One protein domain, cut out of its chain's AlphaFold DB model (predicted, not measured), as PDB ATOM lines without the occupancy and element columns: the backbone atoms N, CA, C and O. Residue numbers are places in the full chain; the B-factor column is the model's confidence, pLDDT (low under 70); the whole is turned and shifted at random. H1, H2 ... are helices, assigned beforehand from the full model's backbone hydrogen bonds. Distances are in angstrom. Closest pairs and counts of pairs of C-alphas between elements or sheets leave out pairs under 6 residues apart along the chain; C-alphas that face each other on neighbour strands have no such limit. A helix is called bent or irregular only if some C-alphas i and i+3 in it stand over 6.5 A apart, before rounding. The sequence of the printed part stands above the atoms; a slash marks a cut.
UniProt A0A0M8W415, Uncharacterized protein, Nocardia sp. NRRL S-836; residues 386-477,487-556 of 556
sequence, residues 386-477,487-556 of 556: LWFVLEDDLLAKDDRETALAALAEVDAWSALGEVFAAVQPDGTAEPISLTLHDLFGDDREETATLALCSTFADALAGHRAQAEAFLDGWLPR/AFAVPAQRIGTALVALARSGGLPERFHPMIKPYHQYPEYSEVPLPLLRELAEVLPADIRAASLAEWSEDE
ATOM      1  N   LEU A 386      47.079 -24.338  22.925       94.69
ATOM      2  CA  LEU A 386      45.926 -25.148  23.339       94.69
ATOM      3  C   LEU A 386      44.675 -24.870  22.493       94.69
ATOM      4  O   LEU A 386      44.057 -25.816  22.022       94.69
ATOM      5  N   TRP A 387      44.336 -23.600  22.244       91.56
ATOM      6  CA  TRP A 387      43.183 -23.234  21.410       91.56
ATOM      7  C   TRP A 387      43.239 -23.875  20.018       91.56
ATOM      8  O   TRP A 387      42.234 -24.383  19.540       91.56
ATOM      9  N   PHE A 388      44.425 -23.912  19.403       91.56
ATOM     10  CA  PHE A 388      44.611 -24.478  18.072       91.56
ATOM     11  C   PHE A 388      44.426 -25.995  18.099       91.56
ATOM     12  O   PHE A 388      43.831 -26.548  17.188       91.56
ATOM     13  N   VAL A 389      44.886 -26.670  19.160       93.31
ATOM     14  CA  VAL A 389      44.667 -28.115  19.334       93.31
ATOM     15  C   VAL A 389      43.178 -28.427  19.514       93.31
ATOM     16  O   VAL A 389      42.685 -29.384  18.925       93.31
ATOM     17  N   LEU A 390      42.449 -27.620  20.290       92.19
ATOM     18  CA  LEU A 390      41.005 -27.801  20.463       92.19
ATOM     19  C   LEU A 390      40.247 -27.612  19.139       92.19
ATOM     20  O   LEU A 390      39.352 -28.390  18.838       92.19
ATOM     21  N   GLU A 391      40.615 -26.634  18.314       88.50
ATOM     22  CA  GLU A 391      39.951 -26.437  17.019       88.50
ATOM     23  C   GLU A 391      40.365 -27.462  15.959       88.50
ATOM     24  O   GLU A 391      39.516 -27.999  15.251       88.50
ATOM     25  N   ASP A 392      41.663 -27.728  15.823       88.75
ATOM     26  CA  ASP A 392      42.204 -28.548  14.735       88.75
ATOM     27  C   ASP A 392      42.060 -30.041  15.026       88.75
ATOM     28  O   ASP A 392      41.635 -30.798  14.159       88.75
ATOM     29  N   ASP A 393      42.430 -30.482  16.229       90.94
ATOM     30  CA  ASP A 393      42.435 -31.904  16.563       90.94
ATOM     31  C   ASP A 393      41.058 -32.340  17.099       90.94
ATOM     32  O   ASP A 393      40.518 -33.312  16.586       90.94
ATOM     33  N   LEU A 394      40.417 -31.605  18.020       90.50
ATOM     34  CA  LEU A 394      39.086 -31.990  18.528       90.50
ATOM     35  C   LEU A 394      37.947 -31.624  17.563       90.50
ATOM     36  O   LEU A 394      37.247 -32.514  17.101       90.50
ATOM     37  N   LEU A 395      37.737 -30.341  17.257       86.00
ATOM     38  CA  LEU A 395      36.530 -29.919  16.529       86.00
ATOM     39  C   LEU A 395      36.559 -30.285  15.039       86.00
ATOM     40  O   LEU A 395      35.550 -30.722  14.493       86.00
ATOM     41  N   ALA A 396      37.703 -30.123  14.369       82.31
ATOM     42  CA  ALA A 396      37.798 -30.372  12.931       82.31
ATOM     43  C   ALA A 396      38.070 -31.844  12.566       82.31
ATOM     44  O   ALA A 396      37.704 -32.272  11.469       82.31
ATOM     45  N   LYS A 397      38.736 -32.616  13.436       87.50
ATOM     46  CA  LYS A 397      39.159 -34.003  13.145       87.50
ATOM     47  C   LYS A 397      38.561 -35.060  14.071       87.50
ATOM     48  O   LYS A 397      38.802 -36.238  13.819       87.50
ATOM     49  N   ASP A 398      37.830 -34.658  15.110       88.38
ATOM     50  CA  ASP A 398      37.287 -35.556  16.138       88.38
ATOM     51  C   ASP A 398      38.371 -36.400  16.858       88.38
ATOM     52  O   ASP A 398      38.144 -37.506  17.345       88.38
ATOM     53  N   ASP A 399      39.601 -35.881  16.946       92.50
ATOM     54  CA  ASP A 399      40.717 -36.491  17.675       92.50
ATOM     55  C   ASP A 399      40.725 -36.041  19.142       92.50
ATOM     56  O   ASP A 399      41.512 -35.205  19.610       92.50
ATOM     57  N   ARG A 400      39.815 -36.653  19.895       95.06
ATOM     58  CA  ARG A 400      39.649 -36.416  21.329       95.06
ATOM     59  C   ARG A 400      40.869 -36.810  22.164       95.06
ATOM     60  O   ARG A 400      41.139 -36.173  23.182       95.06
ATOM     61  N   GLU A 401      41.612 -37.845  21.767       95.69
ATOM     62  CA  GLU A 401      42.785 -38.319  22.518       95.69
ATOM     63  C   GLU A 401      43.880 -37.249  22.543       95.69
ATOM     64  O   GLU A 401      44.426 -36.931  23.605       95.69
ATOM     65  N   THR A 402      44.146 -36.633  21.391       95.00
ATOM     66  CA  THR A 402      45.144 -35.567  21.284       95.00
ATOM     67  C   THR A 402      44.744 -34.324  22.083       95.00
ATOM     68  O   THR A 402      45.583 -33.738  22.774       95.00
ATOM     69  N   ALA A 403      43.463 -33.947  22.065       95.19
ATOM     70  CA  ALA A 403      42.965 -32.830  22.865       95.19
ATOM     71  C   ALA A 403      43.070 -33.086  24.378       95.19
ATOM     72  O   ALA A 403      43.497 -32.203  25.124       95.19
ATOM     73  N   LEU A 404      42.764 -34.304  24.841       96.44
ATOM     74  CA  LEU A 404      42.943 -34.693  26.246       96.44
ATOM     75  C   LEU A 404      44.413 -34.643  26.676       96.44
ATOM     76  O   LEU A 404      44.718 -34.150  27.764       96.44
ATOM     77  N   ALA A 405      45.326 -35.117  25.825       96.38
ATOM     78  CA  ALA A 405      46.759 -35.042  26.094       96.38
ATOM     79  C   ALA A 405      47.228 -33.585  26.247       96.38
ATOM     80  O   ALA A 405      47.969 -33.277  27.178       96.38
ATOM     81  N   ALA A 406      46.743 -32.680  25.392       96.75
ATOM     82  CA  ALA A 406      47.044 -31.253  25.479       96.75
ATOM     83  C   ALA A 406      46.450 -30.595  26.738       96.75
ATOM     84  O   ALA A 406      47.137 -29.820  27.407       96.75
ATOM     85  N   LEU A 407      45.210 -30.931  27.111       97.00
ATOM     86  CA  LEU A 407      44.568 -30.435  28.336       97.00
ATOM     87  C   LEU A 407      45.290 -30.886  29.612       97.00
ATOM     88  O   LEU A 407      45.294 -30.157  30.600       97.00
ATOM     89  N   ALA A 408      45.946 -32.049  29.596       96.12
ATOM     90  CA  ALA A 408      46.743 -32.527  30.725       96.12
ATOM     91  C   ALA A 408      48.032 -31.709  30.964       96.12
ATOM     92  O   ALA A 408      48.641 -31.818  32.030       96.12
ATOM     93  N   GLU A 409      48.463 -30.898  29.991       97.25
ATOM     94  CA  GLU A 409      49.657 -30.048  30.089       97.25
ATOM     95  C   GLU A 409      49.363 -28.634  30.624       97.25
ATOM     96  O   GLU A 409      50.294 -27.865  30.885       97.25
ATOM     97  N   VAL A 410      48.084 -28.279  30.787       96.06
ATOM     98  CA  VAL A 410      47.619 -26.927  31.136       96.06
ATOM     99  C   VAL A 410      46.702 -26.943  32.364       96.06
ATOM    100  O   VAL A 410      46.325 -28.003  32.863       96.06
ATOM    101  N   ASP A 411      46.315 -25.767  32.867       95.81
ATOM    102  CA  ASP A 411      45.225 -25.694  33.846       95.81
ATOM    103  C   ASP A 411      43.870 -25.800  33.127       95.81
ATOM    104  O   ASP A 411      43.308 -24.806  32.662       95.81
ATOM    105  N   ALA A 412      43.345 -27.025  33.041       94.31
ATOM    106  CA  ALA A 412      42.089 -27.327  32.357       94.31
ATOM    107  C   ALA A 412      40.867 -26.586  32.939       94.31
ATOM    108  O   ALA A 412      39.919 -26.329  32.201       94.31
ATOM    109  N   TRP A 413      40.874 -26.193  34.222       91.81
ATOM    110  CA  TRP A 413      39.788 -25.391  34.806       91.81
ATOM    111  C   TRP A 413      39.819 -23.947  34.321       91.81
ATOM    112  O   TRP A 413      38.779 -23.378  33.985       91.81
ATOM    113  N   SER A 414      41.014 -23.361  34.282       90.56
ATOM    114  CA  SER A 414      41.215 -22.015  33.749       90.56
ATOM    115  C   SER A 414      40.922 -21.985  32.243       90.56
ATOM    116  O   SER A 414      40.193 -21.106  31.790       90.56
ATOM    117  N   ALA A 415      41.365 -22.998  31.489       91.62
ATOM    118  CA  ALA A 415      41.027 -23.151  30.073       91.62
ATOM    119  C   ALA A 415      39.512 -23.306  29.839       91.62
ATOM    120  O   ALA A 415      38.971 -22.638  28.965       91.62
ATOM    121  N   LEU A 416      38.806 -24.110  30.648       89.56
ATOM    122  CA  LEU A 416      37.344 -24.240  30.576       89.56
ATOM    123  C   LEU A 416      36.645 -22.884  30.771       89.56
ATOM    124  O   LEU A 416      35.679 -22.574  30.078       89.56
ATOM    125  N   GLY A 417      37.131 -22.078  31.718       83.50
ATOM    126  CA  GLY A 417      36.606 -20.737  31.972       83.50
ATOM    127  C   GLY A 417      36.898 -19.734  30.853       83.50
ATOM    128  O   GLY A 417      36.106 -18.818  30.660       83.50
ATOM    129  N   GLU A 418      38.007 -19.903  30.129       84.81
ATOM    130  CA  GLU A 418      38.343 -19.098  28.948       84.81
ATOM    131  C   GLU A 418      37.528 -19.499  27.708       84.81
ATOM    132  O   GLU A 418      37.189 -18.624  26.915       84.81
ATOM    133  N   VAL A 419      37.207 -20.791  27.539       84.75
ATOM    134  CA  VAL A 419      36.352 -21.278  26.439       84.75
ATOM    135  C   VAL A 419      34.912 -20.809  26.629       84.75
ATOM    136  O   VAL A 419      34.361 -20.196  25.720       84.75
ATOM    137  N   PHE A 420      34.347 -21.043  27.819       79.44
ATOM    138  CA  PHE A 420      32.957 -20.727  28.167       79.44
ATOM    139  C   PHE A 420      32.897 -19.537  29.137       79.44
ATOM    140  O   PHE A 420      32.531 -19.673  30.315       79.44
ATOM    141  N   ALA A 421      33.346 -18.368  28.679       66.62
ATOM    142  CA  ALA A 421      33.331 -17.149  29.484       66.62
ATOM    143  C   ALA A 421      31.895 -16.765  29.907       66.62
ATOM    144  O   ALA A 421      30.921 -17.106  29.246       66.62
ATOM    145  N   ALA A 422      31.754 -16.070  31.041       51.12
ATOM    146  CA  ALA A 422      30.447 -15.609  31.520       51.12
ATOM    147  C   ALA A 422      29.969 -14.363  30.754       51.12
ATOM    148  O   ALA A 422      30.790 -13.522  30.379       51.12
ATOM    149  N   VAL A 423      28.647 -14.235  30.604       51.31
ATOM    150  CA  VAL A 423      27.960 -13.064  30.035       51.31
ATOM    151  C   VAL A 423      28.359 -11.803  30.803       51.31
ATOM    152  O   VAL A 423      28.347 -11.784  32.039       51.31
ATOM    153  N   GLN A 424      28.743 -10.750  30.084       49.16
ATOM    154  CA  GLN A 424      29.019  -9.459  30.710       49.16
ATOM    155  C   GLN A 424      27.707  -8.827  31.218       49.16
ATOM    156  O   GLN A 424      26.637  -9.102  30.680       49.16
ATOM    157  N   PRO A 425      27.737  -7.944  32.235       39.31
ATOM    158  CA  PRO A 425      26.532  -7.297  32.774       39.31
ATOM    159  C   PRO A 425      25.700  -6.485  31.763       39.31
ATOM    160  O   PRO A 425      24.609  -6.037  32.103       39.31
ATOM    161  N   ASP A 426      26.223  -6.246  30.560       49.47
ATOM    162  CA  ASP A 426      25.554  -5.565  29.450       49.47
ATOM    163  C   ASP A 426      24.808  -6.522  28.498       49.47
ATOM    164  O   ASP A 426      24.259  -6.070  27.496       49.47
ATOM    165  N   GLY A 427      24.758  -7.821  28.817       47.88
ATOM    166  CA  GLY A 427      24.054  -8.833  28.029       47.88
ATOM    167  C   GLY A 427      24.848  -9.369  26.839       47.88
ATOM    168  O   GLY A 427      24.323 -10.187  26.093       47.88
ATOM    169  N   THR A 428      26.107  -8.955  26.654       52.22
ATOM    170  CA  THR A 428      26.957  -9.539  25.611       52.22
ATOM    171  C   THR A 428      27.501 -10.894  26.080       52.22
ATOM    172  O   THR A 428      28.311 -10.993  27.008       52.22
ATOM    173  N   ALA A 429      26.995 -11.964  25.466       50.25
ATOM    174  CA  ALA A 429      27.521 -13.317  25.563       50.25
ATOM    175  C   ALA A 429      28.056 -13.716  24.186       50.25
ATOM    176  O   ALA A 429      27.340 -13.584  23.202       50.25
ATOM    177  N   GLU A 430      29.276 -14.241  24.126       52.72
ATOM    178  CA  GLU A 430      29.691 -15.110  23.022       52.72
ATOM    179  C   GLU A 430      30.210 -16.405  23.670       52.72
ATOM    180  O   GLU A 430      31.286 -16.396  24.282       52.72
ATOM    181  N   PRO A 431      29.410 -17.489  23.664       55.91
ATOM    182  CA  PRO A 431      29.633 -18.686  24.479       55.91
ATOM    183  C   PRO A 431      30.852 -19.523  24.060       55.91
ATOM    184  O   PRO A 431      31.251 -20.414  24.814       55.91
ATOM    185  N   ILE A 432      31.487 -19.221  22.919       59.66
ATOM    186  CA  ILE A 432      32.685 -19.917  22.438       59.66
ATOM    187  C   ILE A 432      33.738 -18.904  21.978       59.66
ATOM    188  O   ILE A 432      33.747 -18.435  20.841       59.66
ATOM    189  N   SER A 433      34.725 -18.618  22.834       63.66
ATOM    190  CA  SER A 433      35.912 -17.856  22.421       63.66
ATOM    191  C   SER A 433      36.890 -18.751  21.660       63.66
ATOM    192  O   SER A 433      38.048 -18.887  22.050       63.66
ATOM    193  N   LEU A 434      36.453 -19.378  20.575       73.75
ATOM    194  CA  LEU A 434      37.328 -20.016  19.595       73.75
ATOM    195  C   LEU A 434      37.227 -19.245  18.279       73.75
ATOM    196  O   LEU A 434      36.517 -18.248  18.172       73.75
ATOM    197  N   THR A 435      38.100 -19.571  17.343       63.97
ATOM    198  CA  THR A 435      38.403 -18.738  16.191       63.97
ATOM    199  C   THR A 435      37.197 -18.521  15.306       63.97
ATOM    200  O   THR A 435      37.101 -17.421  14.787       63.97
ATOM    201  N   LEU A 436      36.261 -19.461  15.175       58.44
ATOM    202  CA  LEU A 436      35.198 -19.373  14.168       58.44
ATOM    203  C   LEU A 436      33.864 -19.942  14.686       58.44
ATOM    204  O   LEU A 436      33.450 -21.032  14.303       58.44
ATOM    205  N   HIS A 437      33.229 -19.186  15.583       51.47
ATOM    206  CA  HIS A 437      31.940 -19.506  16.206       51.47
ATOM    207  C   HIS A 437      30.771 -19.545  15.198       51.47
ATOM    208  O   HIS A 437      29.905 -20.399  15.330       51.47
ATOM    209  N   ASP A 438      30.816 -18.731  14.135       49.56
ATOM    210  CA  ASP A 438      29.625 -18.397  13.332       49.56
ATOM    211  C   ASP A 438      29.466 -19.161  11.995       49.56
ATOM    212  O   ASP A 438      28.732 -18.731  11.109       49.56
ATOM    213  N   LEU A 439      30.184 -20.267  11.776       48.06
ATOM    214  CA  LEU A 439      30.106 -21.029  10.507       48.06
ATOM    215  C   LEU A 439      29.404 -22.382  10.633       48.06
ATOM    216  O   LEU A 439      29.346 -23.170   9.682       48.06
ATOM    217  N   PHE A 440      28.903 -22.672  11.820       47.59
ATOM    218  CA  PHE A 440      28.164 -23.873  12.115       47.59
ATOM    219  C   PHE A 440      26.690 -23.477  12.080       47.59
ATOM    220  O   PHE A 440      26.268 -22.687  12.906       47.59
ATOM    221  N   GLY A 441      25.918 -23.970  11.104       47.84
ATOM    222  CA  GLY A 441      24.458 -23.953  11.265       47.84
ATOM    223  C   GLY A 441      24.085 -24.658  12.574       47.84
ATOM    224  O   GLY A 441      24.889 -25.469  13.049       47.84
ATOM    225  N   ASP A 442      22.915 -24.349  13.129       49.41
ATOM    226  CA  ASP A 442      22.497 -24.691  14.500       49.41
ATOM    227  C   ASP A 442      22.932 -26.106  14.959       49.41
ATOM    228  O   ASP A 442      23.589 -26.257  15.993       49.41
ATOM    229  N   ASP A 443      22.736 -27.137  14.127       53.91
ATOM    230  CA  ASP A 443      23.108 -28.536  14.423       53.91
ATOM    231  C   ASP A 443      24.607 -28.770  14.718       53.91
ATOM    232  O   ASP A 443      25.007 -29.644  15.503       53.91
ATOM    233  N   ARG A 444      25.492 -28.026  14.049       62.66
ATOM    234  CA  ARG A 444      26.946 -28.195  14.186       62.66
ATOM    235  C   ARG A 444      27.494 -27.472  15.412       62.66
ATOM    236  O   ARG A 444      28.502 -27.917  15.965       62.66
ATOM    237  N   GLU A 445      26.850 -26.391  15.840       66.38
ATOM    238  CA  GLU A 445      27.260 -25.631  17.021       66.38
ATOM    239  C   GLU A 445      26.994 -26.429  18.301       66.38
ATOM    240  O   GLU A 445      27.872 -26.546  19.167       66.38
ATOM    241  N   GLU A 446      25.820 -27.059  18.391       69.88
ATOM    242  CA  GLU A 446      25.476 -27.919  19.522       69.88
ATOM    243  C   GLU A 446      26.453 -29.099  19.626       69.88
ATOM    244  O   GLU A 446      27.006 -29.382  20.697       69.88
ATOM    245  N   THR A 447      26.752 -29.735  18.490       75.06
ATOM    246  CA  THR A 447      27.713 -30.844  18.413       75.06
ATOM    247  C   THR A 447      29.111 -30.422  18.883       75.06
ATOM    248  O   THR A 447      29.749 -31.128  19.673       75.06
ATOM    249  N   ALA A 448      29.595 -29.251  18.449       78.56
ATOM    250  CA  ALA A 448      30.895 -28.715  18.853       78.56
ATOM    251  C   ALA A 448      30.944 -28.389  20.356       78.56
ATOM    252  O   ALA A 448      31.904 -28.745  21.052       78.56
ATOM    253  N   THR A 449      29.885 -27.763  20.876       80.12
ATOM    254  CA  THR A 449      29.726 -27.451  22.301       80.12
ATOM    255  C   THR A 449      29.772 -28.719  23.148       80.12
ATOM    256  O   THR A 449      30.517 -28.792  24.131       80.12
ATOM    257  N   LEU A 450      29.039 -29.758  22.739       81.06
ATOM    258  CA  LEU A 450      29.032 -31.051  23.413       81.06
ATOM    259  C   LEU A 450      30.420 -31.701  23.421       81.06
ATOM    260  O   LEU A 450      30.875 -32.168  24.472       81.06
ATOM    261  N   ALA A 451      31.112 -31.716  22.278       87.19
ATOM    262  CA  ALA A 451      32.453 -32.283  22.163       87.19
ATOM    263  C   ALA A 451      33.446 -31.591  23.113       87.19
ATOM    264  O   ALA A 451      34.226 -32.266  23.799       87.19
ATOM    265  N   LEU A 452      33.378 -30.259  23.223       89.69
ATOM    266  CA  LEU A 452      34.169 -29.478  24.176       89.69
ATOM    267  C   LEU A 452      33.823 -29.845  25.621       89.69
ATOM    268  O   LEU A 452      34.711 -30.280  26.361       89.69
ATOM    269  N   CYS A 453      32.554 -29.727  26.027       89.31
ATOM    270  CA  CYS A 453      32.110 -30.031  27.391       89.31
ATOM    271  C   CYS A 453      32.500 -31.451  27.818       89.31
ATOM    272  O   CYS A 453      33.090 -31.654  28.881       89.31
ATOM    273  N   SER A 454      32.243 -32.439  26.962       91.19
ATOM    274  CA  SER A 454      32.598 -33.829  27.222       91.19
ATOM    275  C   SER A 454      34.114 -34.027  27.313       91.19
ATOM    276  O   SER A 454      34.592 -34.778  28.161       91.19
ATOM    277  N   THR A 455      34.923 -33.372  26.486       95.19
ATOM    278  CA  THR A 455      36.390 -33.519  26.548       95.19
ATOM    279  C   THR A 455      36.975 -32.867  27.801       95.19
ATOM    280  O   THR A 455      37.781 -33.483  28.502       95.19
ATOM    281  N   PHE A 456      36.507 -31.670  28.163       94.88
ATOM    282  CA  PHE A 456      36.880 -31.037  29.427       94.88
ATOM    283  C   PHE A 456      36.455 -31.872  30.635       94.88
ATOM    284  O   PHE A 456      37.236 -32.016  31.574       94.88
ATOM    285  N   ALA A 457      35.263 -32.470  30.620       94.81
ATOM    286  CA  ALA A 457      34.804 -33.298  31.728       94.81
ATOM    287  C   ALA A 457      35.714 -34.518  31.973       94.81
ATOM    288  O   ALA A 457      35.977 -34.859  33.127       94.81
ATOM    289  N   ASP A 458      36.273 -35.120  30.918       95.25
ATOM    290  CA  ASP A 458      37.269 -36.194  31.049       95.25
ATOM    291  C   ASP A 458      38.590 -35.686  31.626       95.25
ATOM    292  O   ASP A 458      39.116 -36.276  32.572       95.25
ATOM    293  N   ALA A 459      39.099 -34.555  31.124       96.25
ATOM    294  CA  ALA A 459      40.304 -33.927  31.670       96.25
ATOM    295  C   ALA A 459      40.139 -33.541  33.158       96.25
ATOM    296  O   ALA A 459      41.093 -33.557  33.944       96.25
ATOM    297  N   LEU A 460      38.910 -33.230  33.571       95.94
ATOM    298  CA  LEU A 460      38.566 -32.799  34.923       95.94
ATOM    299  C   LEU A 460      38.098 -33.934  35.848       95.94
ATOM    300  O   LEU A 460      37.942 -33.694  37.045       95.94
ATOM    301  N   ALA A 461      37.957 -35.174  35.371       93.56
ATOM    302  CA  ALA A 461      37.478 -36.297  36.189       93.56
ATOM    303  C   ALA A 461      38.380 -36.588  37.410       93.56
ATOM    304  O   ALA A 461      37.905 -36.980  38.478       93.56
ATOM    305  N   GLY A 462      39.691 -36.336  37.297       91.50
ATOM    306  CA  GLY A 462      40.645 -36.428  38.412       91.50
ATOM    307  C   GLY A 462      40.587 -35.260  39.411       91.50
ATOM    308  O   GLY A 462      41.212 -35.321  40.469       91.50
ATOM    309  N   HIS A 463      39.824 -34.208  39.108       93.00
ATOM    310  CA  HIS A 463      39.804 -32.920  39.807       93.00
ATOM    311  C   HIS A 463      38.544 -32.726  40.661       93.00
ATOM    312  O   HIS A 463      38.025 -31.617  40.812       93.00
ATOM    313  N   ARG A 464      38.060 -33.815  41.270       92.31
ATOM    314  CA  ARG A 464      36.799 -33.864  42.026       92.31
ATOM    315  C   ARG A 464      36.606 -32.702  43.005       92.31
ATOM    316  O   ARG A 464      35.556 -32.074  43.002       92.31
ATOM    317  N   ALA A 465      37.607 -32.395  43.831       92.19
ATOM    318  CA  ALA A 465      37.494 -31.338  44.839       92.19
ATOM    319  C   ALA A 465      37.265 -29.943  44.226       92.19
ATOM    320  O   ALA A 465      36.555 -29.131  44.811       92.19
ATOM    321  N   GLN A 466      37.843 -29.670  43.053       91.81
ATOM    322  CA  GLN A 466      37.631 -28.411  42.337       91.81
ATOM    323  C   GLN A 466      36.238 -28.363  41.703       91.81
ATOM    324  O   GLN A 466      35.587 -27.327  41.785       91.81
ATOM    325  N   ALA A 467      35.756 -29.484  41.151       91.19
ATOM    326  CA  ALA A 467      34.396 -29.580  40.616       91.19
ATOM    327  C   ALA A 467      33.338 -29.373  41.709       91.19
ATOM    328  O   ALA A 467      32.421 -28.580  41.526       91.19
ATOM    329  N   GLU A 468      33.497 -30.024  42.867       92.12
ATOM    330  CA  GLU A 468      32.599 -29.822  44.011       92.12
ATOM    331  C   GLU A 468      32.645 -28.369  44.502       92.12
ATOM    332  O   GLU A 468      31.593 -27.771  44.687       92.12
ATOM    333  N   ALA A 469      33.834 -27.769  44.639       90.12
ATOM    334  CA  ALA A 469      33.965 -26.378  45.075       90.12
ATOM    335  C   ALA A 469      33.350 -25.374  44.084       90.12
ATOM    336  O   ALA A 469      32.763 -24.381  44.510       90.12
ATOM    337  N   PHE A 470      33.481 -25.623  42.777       86.94
ATOM    338  CA  PHE A 470      32.819 -24.831  41.743       86.94
ATOM    339  C   PHE A 470      31.298 -24.942  41.888       86.94
ATOM    340  O   PHE A 470      30.635 -23.924  42.061       86.94
ATOM    341  N   LEU A 471      30.755 -26.162  41.898       84.75
ATOM    342  CA  LEU A 471      29.312 -26.408  41.977       84.75
ATOM    343  C   LEU A 471      28.690 -25.944  43.300       84.75
ATOM    344  O   LEU A 471      27.582 -25.424  43.287       84.75
ATOM    345  N   ASP A 472      29.392 -26.049  44.430       84.94
ATOM    346  CA  ASP A 472      28.921 -25.537  45.727       84.94
ATOM    347  C   ASP A 472      28.706 -24.006  45.695       84.94
ATOM    348  O   ASP A 472      27.867 -23.480  46.427       84.94
ATOM    349  N   GLY A 473      29.432 -23.281  44.833       77.19
ATOM    350  CA  GLY A 473      29.220 -21.851  44.587       77.19
ATOM    351  C   GLY A 473      27.959 -21.532  43.777       77.19
ATOM    352  O   GLY A 473      27.442 -20.421  43.891       77.19
ATOM    353  N   TRP A 474      27.463 -22.503  43.007       73.62
ATOM    354  CA  TRP A 474      26.296 -22.392  42.121       73.62
ATOM    355  C   TRP A 474      25.076 -23.166  42.615       73.62
ATOM    356  O   TRP A 474      24.008 -23.074  42.016       73.62
ATOM    357  N   LEU A 475      25.215 -23.930  43.700       69.75
ATOM    358  CA  LEU A 475      24.103 -24.663  44.276       69.75
ATOM    359  C   LEU A 475      23.020 -23.656  44.703       69.75
ATOM    360  O   LEU A 475      23.332 -22.728  45.461       69.75
ATOM    361  N   PRO A 476      21.760 -23.823  44.262       59.72
ATOM    362  CA  PRO A 476      20.691 -22.896  44.604       59.72
ATOM    363  C   PRO A 476      20.596 -22.707  46.121       59.72
ATOM    364  O   PRO A 476      20.427 -23.666  46.882       59.72
ATOM    365  N   ARG A 477      20.702 -21.461  46.595       53.12
ATOM    366  CA  ARG A 477      20.412 -21.148  47.997       53.12
ATOM    367  C   ARG A 477      18.896 -21.128  48.151       53.12
ATOM    368  O   ARG A 477      18.242 -20.167  47.777       53.12
ATOM    369  N   ALA A 487      18.275 -12.162  37.041       37.84
ATOM    370  CA  ALA A 487      19.344 -11.839  36.093       37.84
ATOM    371  C   ALA A 487      20.592 -12.715  36.362       37.84
ATOM    372  O   ALA A 487      21.696 -12.218  36.589       37.84
ATOM    373  N   PHE A 488      20.408 -14.035  36.422       41.59
ATOM    374  CA  PHE A 488      21.470 -15.018  36.574       41.59
ATOM    375  C   PHE A 488      21.793 -15.561  35.188       41.59
ATOM    376  O   PHE A 488      21.325 -16.620  34.796       41.59
ATOM    377  N   ALA A 489      22.606 -14.812  34.448       48.50
ATOM    378  CA  ALA A 489      23.263 -15.304  33.245       48.50
ATOM    379  C   ALA A 489      24.361 -16.302  33.665       48.50
ATOM    380  O   ALA A 489      25.507 -15.938  33.951       48.50
ATOM    381  N   VAL A 490      23.966 -17.560  33.848       52.97
ATOM    382  CA  VAL A 490      24.824 -18.666  34.287       52.97
ATOM    383  C   VAL A 490      25.542 -19.266  33.070       52.97
ATOM    384  O   VAL A 490      24.897 -19.499  32.062       52.97
ATOM    385  N   PRO A 491      26.845 -19.616  33.125       66.62
ATOM    386  CA  PRO A 491      27.475 -20.366  32.038       66.62
ATOM    387  C   PRO A 491      27.126 -21.858  32.158       66.62
ATOM    388  O   PRO A 491      27.863 -22.645  32.766       66.62
ATOM    389  N   ALA A 492      25.975 -22.251  31.620       72.06
ATOM    390  CA  ALA A 492      25.420 -23.594  31.750       72.06
ATOM    391  C   ALA A 492      26.342 -24.713  31.239       72.06
ATOM    392  O   ALA A 492      26.426 -25.781  31.852       72.06
ATOM    393  N   GLN A 493      27.147 -24.434  30.212       79.38
ATOM    394  CA  GLN A 493      28.176 -25.340  29.692       79.38
ATOM    395  C   GLN A 493      29.214 -25.699  30.768       79.38
ATOM    396  O   GLN A 493      29.645 -26.851  30.871       79.38
ATOM    397  N   ARG A 494      29.591 -24.748  31.637       83.88
ATOM    398  CA  ARG A 494      30.557 -24.985  32.729       83.88
ATOM    399  C   ARG A 494      29.960 -25.829  33.843       83.88
ATOM    400  O   ARG A 494      30.651 -26.689  34.388       83.88
ATOM    401  N   ILE A 495      28.691 -25.595  34.172       82.25
ATOM    402  CA  ILE A 495      27.959 -26.395  35.159       82.25
ATOM    403  C   ILE A 495      27.792 -27.828  34.661       82.25
ATOM    404  O   ILE A 495      28.194 -28.755  35.367       82.25
ATOM    405  N   GLY A 496      27.291 -28.009  33.435       83.88
ATOM    406  CA  GLY A 496      27.155 -29.322  32.807       83.88
ATOM    407  C   GLY A 496      28.485 -30.078  32.785       83.88
ATOM    408  O   GLY A 496      28.567 -31.201  33.279       83.88
ATOM    409  N   THR A 497      29.563 -29.422  32.344       89.81
ATOM    410  CA  THR A 497      30.916 -30.006  32.329       89.81
ATOM    411  C   THR A 497      31.374 -30.465  33.720       89.81
ATOM    412  O   THR A 497      31.911 -31.562  33.868       89.81
ATOM    413  N   ALA A 498      31.153 -29.655  34.761       91.06
ATOM    414  CA  ALA A 498      31.547 -29.996  36.128       91.06
ATOM    415  C   ALA A 498      30.738 -31.175  36.702       91.06
ATOM    416  O   ALA A 498      31.308 -32.045  37.367       91.06
ATOM    417  N   LEU A 499      29.429 -31.231  36.429       89.94
ATOM    418  CA  LEU A 499      28.564 -32.347  36.826       89.94
ATOM    419  C   LEU A 499      29.008 -33.652  36.157       89.94
ATOM    420  O   LEU A 499      29.149 -34.674  36.834       89.94
ATOM    421  N   VAL A 500      29.299 -33.608  34.854       91.62
ATOM    422  CA  VAL A 500      29.778 -34.773  34.101       91.62
ATOM    423  C   VAL A 500      31.154 -35.215  34.607       91.62
ATOM    424  O   VAL A 500      31.368 -36.404  34.852       91.62
ATOM    425  N   ALA A 501      32.070 -34.284  34.889       93.62
ATOM    426  CA  ALA A 501      33.369 -34.607  35.486       93.62
ATOM    427  C   ALA A 501      33.220 -35.353  36.828       93.62
ATOM    428  O   ALA A 501      33.914 -36.344  37.079       93.62
ATOM    429  N   LEU A 502      32.284 -34.926  37.690       92.69
ATOM    430  CA  LEU A 502      31.982 -35.626  38.943       92.69
ATOM    431  C   LEU A 502      31.410 -37.022  38.707       92.69
ATOM    432  O   LEU A 502      31.844 -37.968  39.371       92.69
ATOM    433  N   ALA A 503      30.474 -37.160  37.769       89.75
ATOM    434  CA  ALA A 503      29.905 -38.448  37.400       89.75
ATOM    435  C   ALA A 503      31.006 -39.439  36.981       89.75
ATOM    436  O   ALA A 503      31.103 -40.536  37.542       89.75
ATOM    437  N   ARG A 504      31.921 -39.002  36.108       90.75
ATOM    438  CA  ARG A 504      33.064 -39.795  35.627       90.75
ATOM    439  C   ARG A 504      34.119 -40.074  36.706       90.75
ATOM    440  O   ARG A 504      34.813 -41.084  36.633       90.75
ATOM    441  N   SER A 505      34.187 -39.258  37.762       88.31
ATOM    442  CA  SER A 505      35.082 -39.462  38.921       88.31
ATOM    443  C   SER A 505      34.673 -40.604  39.875       88.31
ATOM    444  O   SER A 505      35.318 -40.804  40.906       88.31
ATOM    445  N   GLY A 506      33.607 -41.351  39.564       80.12
ATOM    446  CA  GLY A 506      33.113 -42.465  40.383       80.12
ATOM    447  C   GLY A 506      31.827 -42.170  41.160       80.12
ATOM    448  O   GLY A 506      31.518 -42.893  42.107       80.12
ATOM    449  N   GLY A 507      31.081 -41.128  40.771       82.06
ATOM    450  CA  GLY A 507      29.717 -40.883  41.245       82.06
ATOM    451  C   GLY A 507      29.392 -39.413  41.519       82.06
ATOM    452  O   GLY A 507      30.214 -38.657  42.050       82.06
ATOM    453  N   LEU A 508      28.150 -39.035  41.212       86.81
ATOM    454  CA  LEU A 508      27.601 -37.700  41.439       86.81
ATOM    455  C   LEU A 508      26.922 -37.602  42.824       86.81
ATOM    456  O   LEU A 508      25.945 -38.316  43.066       86.81
ATOM    457  N   PRO A 509      27.394 -36.727  43.737       88.56
ATOM    458  CA  PRO A 509      26.751 -36.505  45.032       88.56
ATOM    459  C   PRO A 509      25.279 -36.102  44.926       88.56
ATOM    460  O   PRO A 509      24.944 -35.196  44.169       88.56
ATOM    461  N   GLU A 510      24.440 -36.675  45.794       85.00
ATOM    462  CA  GLU A 510      22.998 -36.378  45.872       85.00
ATOM    463  C   GLU A 510      22.687 -34.887  46.018       85.00
ATOM    464  O   GLU A 510      21.712 -34.390  45.465       85.00
ATOM    465  N   ARG A 511      23.558 -34.131  46.700       85.00
ATOM    466  CA  ARG A 511      23.381 -32.683  46.876       85.00
ATOM    467  C   ARG A 511      23.391 -31.884  45.566       85.00
ATOM    468  O   ARG A 511      22.877 -30.777  45.566       85.00
ATOM    469  N   PHE A 512      23.961 -32.424  44.486       84.12
ATOM    470  CA  PHE A 512      23.992 -31.782  43.167       84.12
ATOM    471  C   PHE A 512      22.914 -32.313  42.215       84.12
ATOM    472  O   PHE A 512      22.749 -31.765  41.132       84.12
ATOM    473  N   HIS A 513      22.154 -33.344  42.606       80.06
ATOM    474  CA  HIS A 513      21.047 -33.869  41.799       80.06
ATOM    475  C   HIS A 513      20.019 -32.798  41.398       80.06
ATOM    476  O   HIS A 513      19.631 -32.823  40.236       80.06
ATOM    477  N   PRO A 514      19.656 -31.806  42.249       75.38
ATOM    478  CA  PRO A 514      18.754 -30.712  41.863       75.38
ATOM    479  C   PRO A 514      19.179 -29.894  40.634       75.38
ATOM    480  O   PRO A 514      18.368 -29.148  40.101       75.38
ATOM    481  N   MET A 515      20.433 -30.014  40.185       75.69
ATOM    482  CA  MET A 515      20.962 -29.312  39.012       75.69
ATOM    483  C   MET A 515      20.730 -30.072  37.686       75.69
ATOM    484  O   MET A 515      21.199 -29.613  36.651       75.69
ATOM    485  N   ILE A 516      20.054 -31.234  37.698       73.38
ATOM    486  CA  ILE A 516      19.833 -32.108  36.525       73.38
ATOM    487  C   ILE A 516      18.332 -32.376  36.333       73.38
ATOM    488  O   ILE A 516      17.622 -32.637  37.305       73.38
ATOM    489  N   LYS A 517      17.834 -32.401  35.088       59.97
ATOM    490  CA  LYS A 517      16.469 -32.881  34.778       59.97
ATOM    491  C   LYS A 517      16.393 -34.406  35.028       59.97
ATOM    492  O   LYS A 517      17.196 -35.140  34.455       59.97
ATOM    493  N   PRO A 518      15.512 -34.903  35.922       55.97
ATOM    494  CA  PRO A 518      14.176 -34.396  36.250       55.97
ATOM    495  C   PRO A 518      14.055 -33.880  37.697       55.97
ATOM    496  O   PRO A 518      12.960 -33.678  38.208       55.97
ATOM    497  N   TYR A 519      15.174 -33.687  38.399       57.62
ATOM    498  CA  TYR A 519      15.160 -33.079  39.732       57.62
ATOM    499  C   TYR A 519      14.910 -31.568  39.679       57.62
ATOM    500  O   TYR A 519      14.667 -30.946  40.716       57.62
ATOM    501  N   HIS A 520      14.987 -30.986  38.483       54.88
ATOM    502  CA  HIS A 520      14.638 -29.605  38.218       54.88
ATOM    503  C   HIS A 520      13.110 -29.450  38.190       54.88
ATOM    504  O   HIS A 520      12.438 -30.113  37.408       54.88
ATOM    505  N   GLN A 521      12.557 -28.575  39.036       48.28
ATOM    506  CA  GLN A 521      11.108 -28.314  39.087       48.28
ATOM    507  C   GLN A 521      10.592 -27.472  37.909       48.28
ATOM    508  O   GLN A 521       9.383 -27.349  37.754       48.28
ATOM    509  N   TYR A 522      11.501 -26.906  37.111       49.28
ATOM    510  CA  TYR A 522      11.205 -25.979  36.016       49.28
ATOM    511  C   TYR A 522      12.151 -26.235  34.831       49.28
ATOM    512  O   TYR A 522      13.148 -25.522  34.674       49.28
ATOM    513  N   PRO A 523      12.003 -27.357  34.111       44.16
ATOM    514  CA  PRO A 523      12.924 -27.778  33.050       44.16
ATOM    515  C   PRO A 523      13.256 -26.685  32.015       44.16
ATOM    516  O   PRO A 523      14.379 -26.669  31.521       44.16
ATOM    517  N   GLU A 524      12.346 -25.743  31.784       43.56
ATOM    518  CA  GLU A 524      12.471 -24.559  30.928       43.56
ATOM    519  C   GLU A 524      13.580 -23.564  31.333       43.56
ATOM    520  O   GLU A 524      13.943 -22.700  30.544       43.56
ATOM    521  N   TYR A 525      14.153 -23.684  32.538       47.94
ATOM    522  CA  TYR A 525      15.248 -22.817  33.007       47.94
ATOM    523  C   TYR A 525      16.606 -23.531  33.112       47.94
ATOM    524  O   TYR A 525      17.556 -22.975  33.670       47.94
ATOM    525  N   SER A 526      16.721 -24.772  32.625       53.16
ATOM    526  CA  SER A 526      18.015 -25.449  32.525       53.16
ATOM    527  C   SER A 526      18.661 -25.134  31.177       53.16
ATOM    528  O   SER A 526      18.347 -25.756  30.175       53.16
ATOM    529  N   GLU A 527      19.619 -24.209  31.161       53.88
ATOM    530  CA  GLU A 527      20.419 -23.903  29.961       53.88
ATOM    531  C   GLU A 527      21.504 -24.973  29.667       53.88
ATOM    532  O   GLU A 527      22.394 -24.770  28.842       53.88
ATOM    533  N   VAL A 528      21.503 -26.115  30.376       65.44
ATOM    534  CA  VAL A 528      22.474 -27.197  30.139       65.44
ATOM    535  C   VAL A 528      22.095 -27.922  28.842       65.44
ATOM    536  O   VAL A 528      20.967 -28.406  28.762       65.44
ATOM    537  N   PRO A 529      23.021 -28.087  27.874       65.00
ATOM    538  CA  PRO A 529      22.742 -28.797  26.626       65.00
ATOM    539  C   PRO A 529      22.070 -30.161  26.842       65.00
ATOM    540  O   PRO A 529      22.542 -30.968  27.655       65.00
ATOM    541  N   LEU A 530      20.998 -30.440  26.093       68.19
ATOM    542  CA  LEU A 530      20.204 -31.669  26.209       68.19
ATOM    543  C   LEU A 530      21.057 -32.951  26.115       68.19
ATOM    544  O   LEU A 530      20.861 -33.850  26.939       68.19
ATOM    545  N   PRO A 531      22.064 -33.057  25.228       72.62
ATOM    546  CA  PRO A 531      22.939 -34.227  25.198       72.62
ATOM    547  C   PRO A 531      23.758 -34.433  26.485       72.62
ATOM    548  O   PRO A 531      23.963 -35.574  26.904       72.62
ATOM    549  N   LEU A 532      24.181 -33.357  27.164       75.06
ATOM    550  CA  LEU A 532      24.853 -33.463  28.469       75.06
ATOM    551  C   LEU A 532      23.872 -33.899  29.561       75.06
ATOM    552  O   LEU A 532      24.231 -34.702  30.422       75.06
ATOM    553  N   LEU A 533      22.631 -33.403  29.525       74.62
ATOM    554  CA  LEU A 533      21.574 -33.865  30.430       74.62
ATOM    555  C   LEU A 533      21.280 -35.358  30.233       74.62
ATOM    556  O   LEU A 533      21.143 -36.077  31.225       74.62
ATOM    557  N   ARG A 534      21.258 -35.840  28.982       75.31
ATOM    558  CA  ARG A 534      21.134 -37.269  28.647       75.31
ATOM    559  C   ARG A 534      22.260 -38.094  29.271       75.31
ATOM    560  O   ARG A 534      21.969 -39.057  29.979       75.31
ATOM    561  N   GLU A 535      23.518 -37.670  29.115       79.19
ATOM    562  CA  GLU A 535      24.670 -38.328  29.758       79.19
ATOM    563  C   GLU A 535      24.525 -38.363  31.292       79.19
ATOM    564  O   GLU A 535      24.770 -39.382  31.941       79.19
ATOM    565  N   LEU A 536      24.079 -37.257  31.891       80.12
ATOM    566  CA  LEU A 536      23.895 -37.156  33.338       80.12
ATOM    567  C   LEU A 536      22.745 -38.031  33.858       80.12
ATOM    568  O   LEU A 536      22.862 -38.592  34.948       80.12
ATOM    569  N   ALA A 537      21.658 -38.214  33.107       75.69
ATOM    570  CA  ALA A 537      20.556 -39.075  33.540       75.69
ATOM    571  C   ALA A 537      20.949 -40.557  33.636       75.69
ATOM    572  O   ALA A 537      20.437 -41.287  34.494       75.69
ATOM    573  N   GLU A 538      21.916 -41.007  32.835       77.19
ATOM    574  CA  GLU A 538      22.440 -42.373  32.906       77.19
ATOM    575  C   GLU A 538      23.193 -42.685  34.205       77.19
ATOM    576  O   GLU A 538      23.406 -43.860  34.529       77.19
ATOM    577  N   VAL A 539      23.569 -41.674  34.991       78.62
ATOM    578  CA  VAL A 539      24.212 -41.868  36.301       78.62
ATOM    579  C   VAL A 539      23.262 -41.663  37.483       78.62
ATOM    580  O   VAL A 539      23.646 -41.928  38.624       78.62
ATOM    581  N   LEU A 540      22.013 -41.259  37.228       77.81
ATOM    582  CA  LEU A 540      20.982 -41.077  38.253       77.81
ATOM    583  C   LEU A 540      20.344 -42.414  38.689       77.81
ATOM    584  O   LEU A 540      20.420 -43.415  37.957       77.81
ATOM    585  N   PRO A 541      19.693 -42.447  39.873       79.06
ATOM    586  CA  PRO A 541      18.897 -43.583  40.338       79.06
ATOM    587  C   PRO A 541      17.862 -44.076  39.306       79.06
ATOM    588  O   PRO A 541      17.324 -43.303  38.515       79.06
ATOM    589  N   ALA A 542      17.594 -45.385  39.300       72.56
ATOM    590  CA  ALA A 542      16.804 -46.054  38.258       72.56
ATOM    591  C   ALA A 542      15.330 -45.608  38.197       72.56
ATOM    592  O   ALA A 542      14.738 -45.584  37.123       72.56
ATOM    593  N   ASP A 543      14.753 -45.255  39.342       67.12
ATOM    594  CA  ASP A 543      13.401 -44.708  39.491       67.12
ATOM    595  C   ASP A 543      13.250 -43.321  38.858       67.12
ATOM    596  O   ASP A 543      12.169 -42.966  38.400       67.12
ATOM    597  N   ILE A 544      14.347 -42.571  38.777       65.88
ATOM    598  CA  ILE A 544      14.383 -41.203  38.258       65.88
ATOM    599  C   ILE A 544      14.760 -41.191  36.778       65.88
ATOM    600  O   ILE A 544      14.147 -40.485  35.984       65.88
ATOM    601  N   ARG A 545      15.680 -42.070  36.375       66.81
ATOM    602  CA  ARG A 545      16.044 -42.297  34.970       66.81
ATOM    603  C   ARG A 545      14.848 -42.691  34.097       66.81
ATOM    604  O   ARG A 545      14.768 -42.275  32.948       66.81
ATOM    605  N   ALA A 546      13.928 -43.492  34.638       62.19
ATOM    606  CA  ALA A 546      12.721 -43.913  33.929       62.19
ATOM    607  C   ALA A 546      11.736 -42.757  33.670       62.19
ATOM    608  O   ALA A 546      11.024 -42.803  32.674       62.19
ATOM    609  N   ALA A 547      11.712 -41.736  34.535       59.97
ATOM    610  CA  ALA A 547      10.907 -40.530  34.339       59.97
ATOM    611  C   ALA A 547      11.533 -39.601  33.282       59.97
ATOM    612  O   ALA A 547      10.830 -39.130  32.399       59.97
ATOM    613  N   SER A 548      12.861 -39.422  33.306       56.94
ATOM    614  CA  SER A 548      13.581 -38.608  32.312       56.94
ATOM    615  C   SER A 548      13.473 -39.145  30.887       56.94
ATOM    616  O   SER A 548      13.267 -38.375  29.961       56.94
ATOM    617  N   LEU A 549      13.621 -40.461  30.700       58.22
ATOM    618  CA  LEU A 549      13.612 -41.077  29.368       58.22
ATOM    619  C   LEU A 549      12.224 -41.086  28.708       58.22
ATOM    620  O   LEU A 549      12.159 -41.222  27.494       58.22
ATOM    621  N   ALA A 550      11.143 -40.975  29.486       58.12
ATOM    622  CA  ALA A 550       9.774 -40.928  28.969       58.12
ATOM    623  C   ALA A 550       9.383 -39.526  28.466       58.12
ATOM    624  O   ALA A 550       8.681 -39.424  27.474       58.12
ATOM    625  N   GLU A 551       9.873 -38.461  29.110       53.91
ATOM    626  CA  GLU A 551       9.648 -37.068  28.680       53.91
ATOM    627  C   GLU A 551      10.539 -36.645  27.499       53.91
ATOM    628  O   GLU A 551      10.307 -35.611  26.893       53.91
ATOM    629  N   TRP A 552      11.601 -37.394  27.187       58.12
ATOM    630  CA  TRP A 552      12.523 -37.067  26.086       58.12
ATOM    631  C   TRP A 552      12.165 -37.722  24.752       58.12
ATOM    632  O   TRP A 552      12.908 -37.546  23.793       58.12
ATOM    633  N   SER A 553      11.097 -38.519  24.713       48.81
ATOM    634  CA  SER A 553      10.587 -39.165  23.498       48.81
ATOM    635  C   SER A 553       9.339 -38.490  22.925       48.81
ATOM    636  O   SER A 553       8.788 -39.015  21.965       48.81
ATOM    637  N   GLU A 554       8.855 -37.417  23.560       42.62
ATOM    638  CA  GLU A 554       7.700 -36.644  23.078       42.62
ATOM    639  C   GLU A 554       8.124 -35.488  22.152       42.62
ATOM    640  O   GLU A 554       7.336 -35.129  21.301       42.62
ATOM    641  N   ASP A 555       9.388 -35.037  22.202       40.78
ATOM    642  CA  ASP A 555       9.959 -34.040  21.278       40.78
ATOM    643  C   ASP A 555      11.228 -34.608  20.580       40.78
ATOM    644  O   ASP A 555      12.361 -34.409  21.040       40.78
ATOM    645  N   GLU A 556      11.043 -35.382  19.508       32.88
ATOM    646  CA  GLU A 556      12.010 -35.610  18.407       32.88
ATOM    647  C   GLU A 556      11.360 -35.098  17.122       32.88
ATOM    648  O   GLU A 556      12.106 -34.567  16.267       32.88
TER     649      GLU A 556
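This is residues 386 to 477 and 487 to 556 of the 556 residues of an uncharacterized protein of Nocardia sp. NRRL S-836 (UniProt A0A0M8W415). This is a compact body of helices with long helix H4 and H6 as its core, the two coming closest toward their last residues. H1, H2 and H3 gather on one side of H4, H5 and H8 pack on H6, and H7 and H9 lie farther out at the end away from H1; residues 520 to 525 stick out. The printed part has 162 residues with nine named helices, H1 to H9 in chain order, and no named strand; the class is all helix, 93 residues being in helices. The radius of gyration of the C-alphas is 15.7 A, and the spans are 42 by 33 by 33 A.

Start at H4, residues 442 to 460, the hub, which touches five helices. H6, residues 492 to 504, touches it at a steep tilt of 45 degrees, with C-alphas 457 and 501 closest at 4.2 A. H1, residues 386 to 395, and H2, residues 400 to 407, form a hairpin at a shallow tilt of 10 degrees, closest at C-alphas 394 and 400, 5.3 A. H4 touches H1 with residues 448 to 452 alone, C-alphas 395 and 448 being closest at 6.2 A, and H2 with residues 455 to 459 alone, C-alphas 404 and 459 being closest at 6.1 A. H3, residues 412 to 419, forms a hairpin with H4, closest at C-alphas 412 and 459, 6.9 A. On H6, look for H5, residues 464 to 474, which touches it at C-alphas 467 and 498, 5.3 A, and H8, residues 530 to 537, which touches it at C-alphas 500 and 536, 6.4 A. H8 and H4 only just touch, with 3 pairs of C-alphas within 8 A. H7, residues 510 to 515, is close to but not clearly touching H5, C-alphas 471 and 512 being closest at 7.7 A. H9, residues 542 to 551, is close to but not clearly touching H8, C-alphas 537 and 545 being closest at 5.7 A. In H2, H3, H4, H6 and H8 every O i to N i+4 pair is within hydrogen-bond range; in H1 5 of 6, in H5 5 of 7, in H9 4 of 6 and in H7 0 of 2 are, with 2 of 3 O i to N i+3 pairs in H7.

Find C-alpha 442 at (22.497, -24.691, 14.500); from there H4 runs 27.2 A to C-alpha 460 at (38.566, -32.799, 34.923). H6 measures 18.3 A, H5 15.6 A, H9 15.0 A and H1 12.5 A, and H9 ends at C-alpha 551 at (9.648, -37.068, 28.680). H7 is irregular: C-alphas 511 and 514 are 7.1 A apart.

The C-alphas of Glu 409 and Glu 554, the two farthest apart, are 43.0 A apart. Residues 478 to 486 are not printed, and C-alphas 477 and 487 are 15.1 A apart across this cut. The links from H3 to H4, 22 residues, and from H7 to H8, 14 residues, are long. Mean pLDDT of the printed part is 74.8; 61 residues are under 70, among them 421 to 433, 435 to 446, 517 to 530 and 543 to 556.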